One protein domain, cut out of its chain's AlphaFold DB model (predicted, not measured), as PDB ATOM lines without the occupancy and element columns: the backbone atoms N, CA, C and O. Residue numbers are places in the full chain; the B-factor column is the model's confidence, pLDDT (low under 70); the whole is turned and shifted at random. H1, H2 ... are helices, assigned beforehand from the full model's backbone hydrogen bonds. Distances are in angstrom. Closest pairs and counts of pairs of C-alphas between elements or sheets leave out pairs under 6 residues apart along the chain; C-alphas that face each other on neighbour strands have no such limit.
ATOM      1  N   HIS A  97     -22.962 -15.626 -15.660       94.19
ATOM      2  CA  HIS A  97     -22.153 -16.579 -14.905       94.19
ATOM      3  C   HIS A  97     -22.998 -17.512 -14.034       94.19
ATOM      4  O   HIS A  97     -22.439 -18.272 -13.250       94.19
ATOM      5  N   LYS A  98     -24.329 -17.461 -14.112       95.00
ATOM      6  CA  LYS A  98     -25.221 -18.349 -13.364       95.00
ATOM      7  C   LYS A  98     -25.898 -19.317 -14.320       95.00
ATOM      8  O   LYS A  98     -26.370 -18.928 -15.382       95.00
ATOM      9  N   ALA A  99     -25.980 -20.581 -13.922       95.06
ATOM     10  CA  ALA A  99     -26.365 -21.663 -14.810       95.06
ATOM     11  C   ALA A  99     -27.795 -21.550 -15.347       95.06
ATOM     12  O   ALA A  99     -28.067 -21.995 -16.452       95.06
ATOM     13  N   PHE A 100     -28.704 -20.959 -14.571       95.12
ATOM     14  CA  PHE A 100     -30.145 -21.009 -14.838       95.12
ATOM     15  C   PHE A 100     -30.797 -19.627 -14.927       95.12
ATOM     16  O   PHE A 100     -32.003 -19.500 -14.722       95.12
ATOM     17  N   GLU A 101     -30.014 -18.590 -15.219       92.94
ATOM     18  CA  GLU A 101     -30.543 -17.248 -15.475       92.94
ATOM     19  C   GLU A 101     -31.069 -17.094 -16.911       92.94
ATOM     20  O   GLU A 101     -30.806 -17.896 -17.814       92.94
ATOM     21  N   ASN A 102     -31.834 -16.026 -17.137       86.94
ATOM     22  CA  ASN A 102     -32.216 -15.610 -18.484       86.94
ATOM     23  C   ASN A 102     -31.018 -15.037 -19.257       86.94
ATOM     24  O   ASN A 102     -30.160 -14.368 -18.686       86.94
ATOM     25  N   GLY A 103     -30.987 -15.270 -20.574       79.00
ATOM     26  CA  GLY A 103     -29.957 -14.717 -21.465       79.00
ATOM     27  C   GLY A 103     -28.620 -15.462 -21.448       79.00
ATOM     28  O   GLY A 103     -27.636 -14.971 -21.995       79.00
ATOM     29  N   VAL A 104     -28.574 -16.642 -20.830       83.31
ATOM     30  CA  VAL A 104     -27.400 -17.513 -20.813       83.31
ATOM     31  C   VAL A 104     -27.398 -18.372 -22.084       83.31
ATOM     32  O   VAL A 104     -28.325 -19.138 -22.314       83.31
ATOM     33  N   GLY A 105     -26.372 -18.222 -22.925       77.88
ATOM     34  CA  GLY A 105     -26.385 -18.689 -24.321       77.88
ATOM     35  C   GLY A 105     -26.173 -20.186 -24.572       77.88
ATOM     36  O   GLY A 105     -25.950 -20.553 -25.719       77.88
ATOM     37  N   PHE A 106     -26.183 -21.033 -23.540       87.38
ATOM     38  CA  PHE A 106     -26.044 -22.488 -23.706       87.38
ATOM     39  C   PHE A 106     -27.363 -23.261 -23.584       87.38
ATOM     40  O   PHE A 106     -27.338 -24.477 -23.726       87.38
ATOM     41  N   TRP A 107     -28.486 -22.574 -23.340       92.94
ATOM     42  CA  TRP A 107     -29.825 -23.163 -23.420       92.94
ATOM     43  C   TRP A 107     -30.487 -22.772 -24.738       92.94
ATOM     44  O   TRP A 107     -30.451 -21.598 -25.115       92.94
ATOM     45  N   GLU A 108     -31.102 -23.737 -25.414       91.69
ATOM     46  CA  GLU A 108     -31.874 -23.530 -26.638       91.69
ATOM     47  C   GLU A 108     -33.122 -22.688 -26.356       91.69
ATOM     48  O   GLU A 108     -33.420 -21.735 -27.082       91.69
ATOM     49  N   ASP A 109     -33.822 -22.997 -25.263       93.19
ATOM     50  CA  ASP A 109     -35.013 -22.282 -24.822       93.19
ATOM     51  C   ASP A 109     -35.218 -22.330 -23.293       93.19
ATOM     52  O   ASP A 109     -34.396 -22.823 -22.512       93.19
ATOM     53  N   ALA A 110     -36.319 -21.725 -22.838       93.69
ATOM     54  CA  ALA A 110     -36.661 -21.661 -21.422       93.69
ATOM     55  C   ALA A 110     -37.093 -23.018 -20.841       93.69
ATOM     56  O   ALA A 110     -36.902 -23.225 -19.638       93.69
ATOM     57  N   ASP A 111     -37.651 -23.907 -21.664       95.62
ATOM     58  CA  ASP A 111     -38.141 -25.219 -21.247       95.62
ATOM     59  C   ASP A 111     -36.955 -26.161 -21.014       95.62
ATOM     60  O   ASP A 111     -36.866 -26.774 -19.949       95.62
ATOM     61  N   GLU A 112     -35.983 -26.194 -21.931       95.69
ATOM     62  CA  GLU A 112     -34.737 -26.949 -21.765       95.69
ATOM     63  C   GLU A 112     -34.000 -26.515 -20.492       95.69
ATOM     64  O   GLU A 112     -33.640 -27.349 -19.656       95.69
ATOM     65  N   ARG A 113     -33.843 -25.200 -20.287       95.69
ATOM     66  CA  ARG A 113     -33.223 -24.661 -19.070       95.69
ATOM     67  C   ARG A 113     -33.939 -25.129 -17.808       95.69
ATOM     68  O   ARG A 113     -33.283 -25.436 -16.811       95.69
ATOM     69  N   GLN A 114     -35.271 -25.124 -17.814       95.88
ATOM     70  CA  GLN A 114     -36.062 -25.517 -16.653       95.88
ATOM     71  C   GLN A 114     -35.921 -27.018 -16.371       95.88
ATOM     72  O   GLN A 114     -35.657 -27.393 -15.228       95.88
ATOM     73  N   VAL A 115     -35.996 -27.860 -17.405       96.81
ATOM     74  CA  VAL A 115     -35.765 -29.310 -17.296       96.81
ATOM     75  C   VAL A 115     -34.363 -29.596 -16.754       96.81
ATOM     76  O   VAL A 115     -34.195 -30.380 -15.817       96.81
ATOM     77  N   ALA A 116     -33.345 -28.916 -17.280       95.62
ATOM     78  CA  ALA A 116     -31.977 -29.077 -16.814       95.62
ATOM     79  C   ALA A 116     -31.794 -28.596 -15.369       95.62
ATOM     80  O   ALA A 116     -31.110 -29.252 -14.583       95.62
ATOM     81  N   LYS A 117     -32.432 -27.484 -14.980       96.75
ATOM     82  CA  LYS A 117     -32.428 -27.001 -13.594       96.75
ATOM     83  C   LYS A 117     -33.016 -28.039 -12.650       96.75
ATOM     84  O   LYS A 117     -32.407 -28.326 -11.623       96.75
ATOM     85  N   GLU A 118     -34.166 -28.611 -12.986       97.44
ATOM     86  CA  GLU A 118     -34.829 -29.629 -12.167       97.44
ATOM     87  C   GLU A 118     -33.958 -30.872 -11.979       97.44
ATOM     88  O   GLU A 118     -33.832 -31.382 -10.859       97.44
ATOM     89  N   GLU A 119     -33.296 -31.321 -13.046       96.44
ATOM     90  CA  GLU A 119     -32.411 -32.480 -13.000       96.44
ATOM     91  C   GLU A 119     -31.135 -32.201 -12.192       96.44
ATOM     92  O   GLU A 119     -30.759 -32.984 -11.312       96.44
ATOM     93  N   ILE A 120     -30.504 -31.044 -12.405       95.81
ATOM     94  CA  ILE A 120     -29.332 -30.619 -11.632       95.81
ATOM     95  C   ILE A 120     -29.693 -30.410 -10.162       95.81
ATOM     96  O   ILE A 120     -28.923 -30.799  -9.286       95.81
ATOM     97  N   GLU A 121     -30.870 -29.871  -9.853       96.75
ATOM     98  CA  GLU A 121     -31.357 -29.782  -8.480       96.75
ATOM     99  C   GLU A 121     -31.581 -31.160  -7.853       96.75
ATOM    100  O   GLU A 121     -31.268 -31.364  -6.678       96.75
ATOM    101  N   ARG A 122     -32.137 -32.117  -8.604       95.25
ATOM    102  CA  ARG A 122     -32.357 -33.492  -8.138       95.25
ATOM    103  C   ARG A 122     -31.031 -34.161  -7.778       95.25
ATOM    104  O   ARG A 122     -30.916 -34.710  -6.681       95.25
ATOM    105  N   ILE A 123     -30.032 -34.065  -8.654       93.31
ATOM    106  CA  ILE A 123     -28.669 -34.562  -8.409       93.31
ATOM    107  C   ILE A 123     -28.036 -33.808  -7.236       93.31
ATOM    108  O   ILE A 123     -27.545 -34.417  -6.285       93.31
ATOM    109  N   GLY A 124     -28.119 -32.479  -7.249       94.44
ATOM    110  CA  GLY A 124     -27.600 -31.605  -6.207       94.44
ATOM    111  C   GLY A 124     -28.167 -31.936  -4.828       94.44
ATOM    112  O   GLY A 124     -27.416 -31.940  -3.858       94.44
ATOM    113  N   ARG A 125     -29.450 -32.311  -4.721       94.19
ATOM    114  CA  ARG A 125     -30.084 -32.725  -3.454       94.19
ATOM    115  C   ARG A 125     -29.477 -34.005  -2.873       94.19
ATOM    116  O   ARG A 125     -29.454 -34.144  -1.650       94.19
ATOM    117  N   ALA A 126     -28.971 -34.907  -3.715       92.50
ATOM    118  CA  ALA A 126     -28.253 -36.103  -3.273       92.50
ATOM    119  C   ALA A 126     -26.830 -35.790  -2.763       92.50
ATOM    120  O   ALA A 126     -26.252 -36.581  -2.019       92.50
ATOM    121  N   ILE A 127     -26.268 -34.633  -3.132       93.19
ATOM    122  CA  ILE A 127     -24.914 -34.198  -2.754       93.19
ATOM    123  C   ILE A 127     -24.968 -33.236  -1.553       93.19
ATOM    124  O   ILE A 127     -24.379 -33.489  -0.501       93.19
ATOM    125  N   ASP A 128     -25.722 -32.145  -1.682       91.56
ATOM    126  CA  ASP A 128     -26.017 -31.174  -0.631       91.56
ATOM    127  C   ASP A 128     -27.518 -30.844  -0.629       91.56
ATOM    128  O   ASP A 128     -27.993 -29.920  -1.291       91.56
ATOM    129  N   ARG A 129     -28.273 -31.586   0.191       91.44
ATOM    130  CA  ARG A 129     -29.727 -31.431   0.350       91.44
ATOM    131  C   ARG A 129     -30.170 -30.000   0.670       91.44
ATOM    132  O   ARG A 129     -31.287 -29.633   0.319       91.44
ATOM    133  N   LYS A 130     -29.345 -29.213   1.370       92.19
ATOM    134  CA  LYS A 130     -29.711 -27.851   1.789       92.19
ATOM    135  C   LYS A 130     -29.470 -26.820   0.692       92.19
ATOM    136  O   LYS A 130     -30.108 -25.775   0.705       92.19
ATOM    137  N   ARG A 131     -28.514 -27.079  -0.197       94.19
ATOM    138  CA  ARG A 131     -28.025 -26.115  -1.188       94.19
ATOM    139  C   ARG A 131     -27.791 -26.812  -2.526       94.19
ATOM    140  O   ARG A 131     -26.661 -26.814  -3.001       94.19
ATOM    141  N   PRO A 132     -28.819 -27.420  -3.137       95.44
ATOM    142  CA  PRO A 132     -28.644 -28.243  -4.331       95.44
ATOM    143  C   PRO A 132     -28.139 -27.466  -5.555       95.44
ATOM    144  O   PRO A 132     -27.585 -28.084  -6.455       95.44
ATOM    145  N   LEU A 133     -28.260 -26.131  -5.567       96.88
ATOM    146  CA  LEU A 133     -27.693 -25.239  -6.591       96.88
ATOM    147  C   LEU A 133     -26.574 -24.332  -6.054       96.88
ATOM    148  O   LEU A 133     -26.254 -23.315  -6.662       96.88
ATOM    149  N   GLY A 134     -26.000 -24.667  -4.900       95.19
ATOM    150  CA  GLY A 134     -25.021 -23.832  -4.213       95.19
ATOM    151  C   GLY A 134     -25.665 -22.890  -3.199       95.19
ATOM    152  O   GLY A 134     -26.883 -22.873  -2.996       95.19
ATOM    153  N   TYR A 135     -24.827 -22.137  -2.489       93.94
ATOM    154  CA  TYR A 135     -25.279 -21.151  -1.511       93.94
ATOM    155  C   TYR A 135     -26.216 -20.123  -2.161       93.94
ATOM    156  O   TYR A 135     -26.029 -19.740  -3.314       93.94
ATOM    157  N   SER A 136     -27.259 -19.725  -1.426       91.62
ATOM    158  CA  SER A 136     -28.347 -18.867  -1.921       91.62
ATOM    159  C   SER A 136     -29.017 -19.374  -3.213       91.62
ATOM    160  O   SER A 136     -29.583 -18.595  -3.971       91.62
ATOM    161  N   MET A 137     -28.929 -20.682  -3.498       93.69
ATOM    162  CA  MET A 137     -29.430 -21.287  -4.740       93.69
ATOM    163  C   MET A 137     -28.884 -20.612  -6.012       93.69
ATOM    164  O   MET A 137     -29.571 -20.559  -7.030       93.69
ATOM    165  N   SER A 138     -27.658 -20.077  -5.957       94.06
ATOM    166  CA  SER A 138     -27.181 -19.134  -6.977       94.06
ATOM    167  C   SER A 138     -26.880 -19.762  -8.341       94.06
ATOM    168  O   SER A 138     -26.948 -19.075  -9.358       94.06
ATOM    169  N   GLY A 139     -26.535 -21.053  -8.379       95.50
ATOM    170  CA  GLY A 139     -26.163 -21.745  -9.610       95.50
ATOM    171  C   GLY A 139     -24.905 -21.187 -10.273       95.50
ATOM    172  O   GLY A 139     -24.792 -21.256 -11.493       95.50
ATOM    173  N   LEU A 140     -23.982 -20.594  -9.512       96.06
ATOM    174  CA  LEU A 140     -22.818 -19.912 -10.070       96.06
ATOM    175  C   LEU A 140     -21.871 -20.880 -10.811       96.06
ATOM    176  O   LEU A 140     -21.582 -21.983 -10.344       96.06
ATOM    177  N   LEU A 141     -21.356 -20.436 -11.953       94.44
ATOM    178  CA  LEU A 141     -20.447 -21.152 -12.848       94.44
ATOM    179  C   LEU A 141     -19.033 -20.565 -12.767       94.44
ATOM    180  O   LEU A 141     -18.485 -20.063 -13.743       94.44
ATOM    181  N   VAL A 142     -18.446 -20.607 -11.574       93.31
ATOM    182  CA  VAL A 142     -17.073 -20.156 -11.303       93.31
ATOM    183  C   VAL A 142     -16.338 -21.286 -10.606       93.31
ATOM    184  O   VAL A 142     -16.897 -21.924  -9.731       93.31
ATOM    185  N   VAL A 143     -15.090 -21.556 -10.961       94.12
ATOM    186  CA  VAL A 143     -14.261 -22.522 -10.232       94.12
ATOM    187  C   VAL A 143     -12.862 -21.953 -10.081       94.12
ATOM    188  O   VAL A 143     -12.364 -21.272 -10.976       94.12
ATOM    189  N   PHE A 144     -12.221 -22.244  -8.956       91.69
ATOM    190  CA  PHE A 144     -10.820 -21.905  -8.729       91.69
ATOM    191  C   PHE A 144      -9.993 -23.172  -8.608       91.69
ATOM    192  O   PHE A 144     -10.474 -24.198  -8.129       91.69
ATOM    193  N   SER A 145      -8.722 -23.090  -8.995       86.00
ATOM    194  CA  SER A 145      -7.826 -24.248  -9.041       86.00
ATOM    195  C   SER A 145      -7.532 -24.868  -7.672       86.00
ATOM    196  O   SER A 145      -7.079 -26.005  -7.617       86.00
ATOM    197  N   ARG A 146      -7.715 -24.118  -6.575       83.50
ATOM    198  CA  ARG A 146      -7.387 -24.569  -5.210       83.50
ATOM    199  C   ARG A 146      -8.584 -24.663  -4.271       83.50
ATOM    200  O   ARG A 146      -8.567 -25.505  -3.384       83.50
ATOM    201  N   ASN A 147      -9.585 -23.795  -4.416       87.69
ATOM    202  CA  ASN A 147     -10.724 -23.769  -3.505       87.69
ATOM    203  C   ASN A 147     -11.981 -23.244  -4.200       87.69
ATOM    204  O   ASN A 147     -12.151 -22.042  -4.377       87.69
ATOM    205  N   CYS A 148     -12.874 -24.141  -4.603       92.19
ATOM    206  CA  CYS A 148     -14.065 -23.734  -5.336       92.19
ATOM    207  C   CYS A 148     -15.099 -23.021  -4.424       92.19
ATOM    208  O   CYS A 148     -15.400 -23.523  -3.328       92.19
ATOM    209  N   PRO A 149     -15.680 -21.872  -4.833       92.69
ATOM    210  CA  PRO A 149     -16.709 -21.176  -4.061       92.69
ATOM    211  C   PRO A 149     -17.947 -22.043  -3.796       92.69
ATOM    212  O   PRO A 149     -18.431 -22.754  -4.673       92.69
ATOM    213  N   ASN A 150     -18.528 -21.943  -2.598       92.62
ATOM    214  CA  ASN A 150     -19.739 -22.694  -2.233       92.62
ATOM    215  C   ASN A 150     -21.028 -22.147  -2.880       92.62
ATOM    216  O   ASN A 150     -22.087 -22.749  -2.716       92.62
ATOM    217  N   TYR A 151     -20.948 -21.018  -3.590       95.25
ATOM    218  CA  TYR A 151     -22.018 -20.475  -4.435       95.25
ATOM    219  C   TYR A 151     -22.239 -21.318  -5.693       95.25
ATOM    220  O   TYR A 151     -23.303 -21.265  -6.301       95.25
ATOM    221  N   THR A 152     -21.247 -22.116  -6.066       95.31
ATOM    222  CA  THR A 152     -21.272 -22.902  -7.295       95.31
ATOM    223  C   THR A 152     -22.119 -24.154  -7.131       95.31
ATOM    224  O   THR A 152     -22.495 -24.528  -6.017       95.31
ATOM    225  N   LEU A 153     -22.428 -24.828  -8.236       95.50
ATOM    226  CA  LEU A 153     -23.185 -26.077  -8.186       95.50
ATOM    227  C   LEU A 153     -22.447 -27.123  -7.319       95.50
ATOM    228  O   LEU A 153     -21.260 -27.365  -7.549       95.50
ATOM    229  N   PRO A 154     -23.109 -27.797  -6.353       94.12
ATOM    230  CA  PRO A 154     -22.461 -28.765  -5.462       94.12
ATOM    231  C   PRO A 154     -21.811 -29.926  -6.200       94.12
ATOM    232  O   PRO A 154     -20.810 -30.454  -5.731       94.12
ATOM    233  N   LEU A 155     -22.348 -30.294  -7.365       93.06
ATOM    234  CA  LEU A 155     -21.767 -31.316  -8.234       93.06
ATOM    235  C   LEU A 155     -20.334 -30.980  -8.676       93.06
ATOM    236  O   LEU A 155     -19.544 -31.887  -8.921       93.06
ATOM    237  N   LEU A 156     -19.979 -29.691  -8.726       94.06
ATOM    238  CA  LEU A 156     -18.636 -29.247  -9.072       94.06
ATOM    239  C   LEU A 156     -17.677 -29.360  -7.889       94.06
ATOM    240  O   LEU A 156     -16.525 -29.708  -8.111       94.06
ATOM    241  N   HIS A 157     -18.126 -29.086  -6.659       93.00
ATOM    242  CA  HIS A 157     -17.209 -28.804  -5.547       93.00
ATOM    243  C   HIS A 157     -17.382 -29.631  -4.272       93.00
ATOM    244  O   HIS A 157     -16.513 -29.598  -3.399       93.00
TER     245      HIS A 157
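This is residues 97 to 157 of the 175 residues of an uncharacterized protein of Gammaproteobacteria bacterium (UniProt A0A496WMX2). The model has little regular structure: one long helix, H1, makes one side, and the rest is mostly winding chain, with the very short H2 packed by the last residues of H1. A stretch without a named element, residues 97 to 109, leads into H1, and a wide loop, residues 128 to 153, leaves H1 and returns to H2. The printed part has 61 residues, 22 of them in H1 and H2, in that order; the class is all helix, with no named strand. It is compact, with a radius of gyration of the C-alphas of 11.4 A, and spans 33 by 23 by 16 A.

H1, residues 110 to 127, touches H2, residues 154 to 157, with residues 123 to 127 alone; the closest C-alphas, those of Gly 124 and Pro 154, are 5.9 A apart. In H1, 13 of 14 O i to N i+4 pairs are within hydrogen-bond range; H2 is too short for such a pair.

H1 is 25.4 A long, from C-alpha 110 at (-36.661, -21.661, -21.422). H2 is 5.3 A long and ends with C-alpha 157 at (-17.209, -28.804, -5.547).

The C-alphas farthest apart, those of Asp 111 and Arg 146, are 34.7 A apart. The link from H1 to H2 is long, with 26 residues. The printed part has no cut, and no printed residue is under 70 in pLDDT.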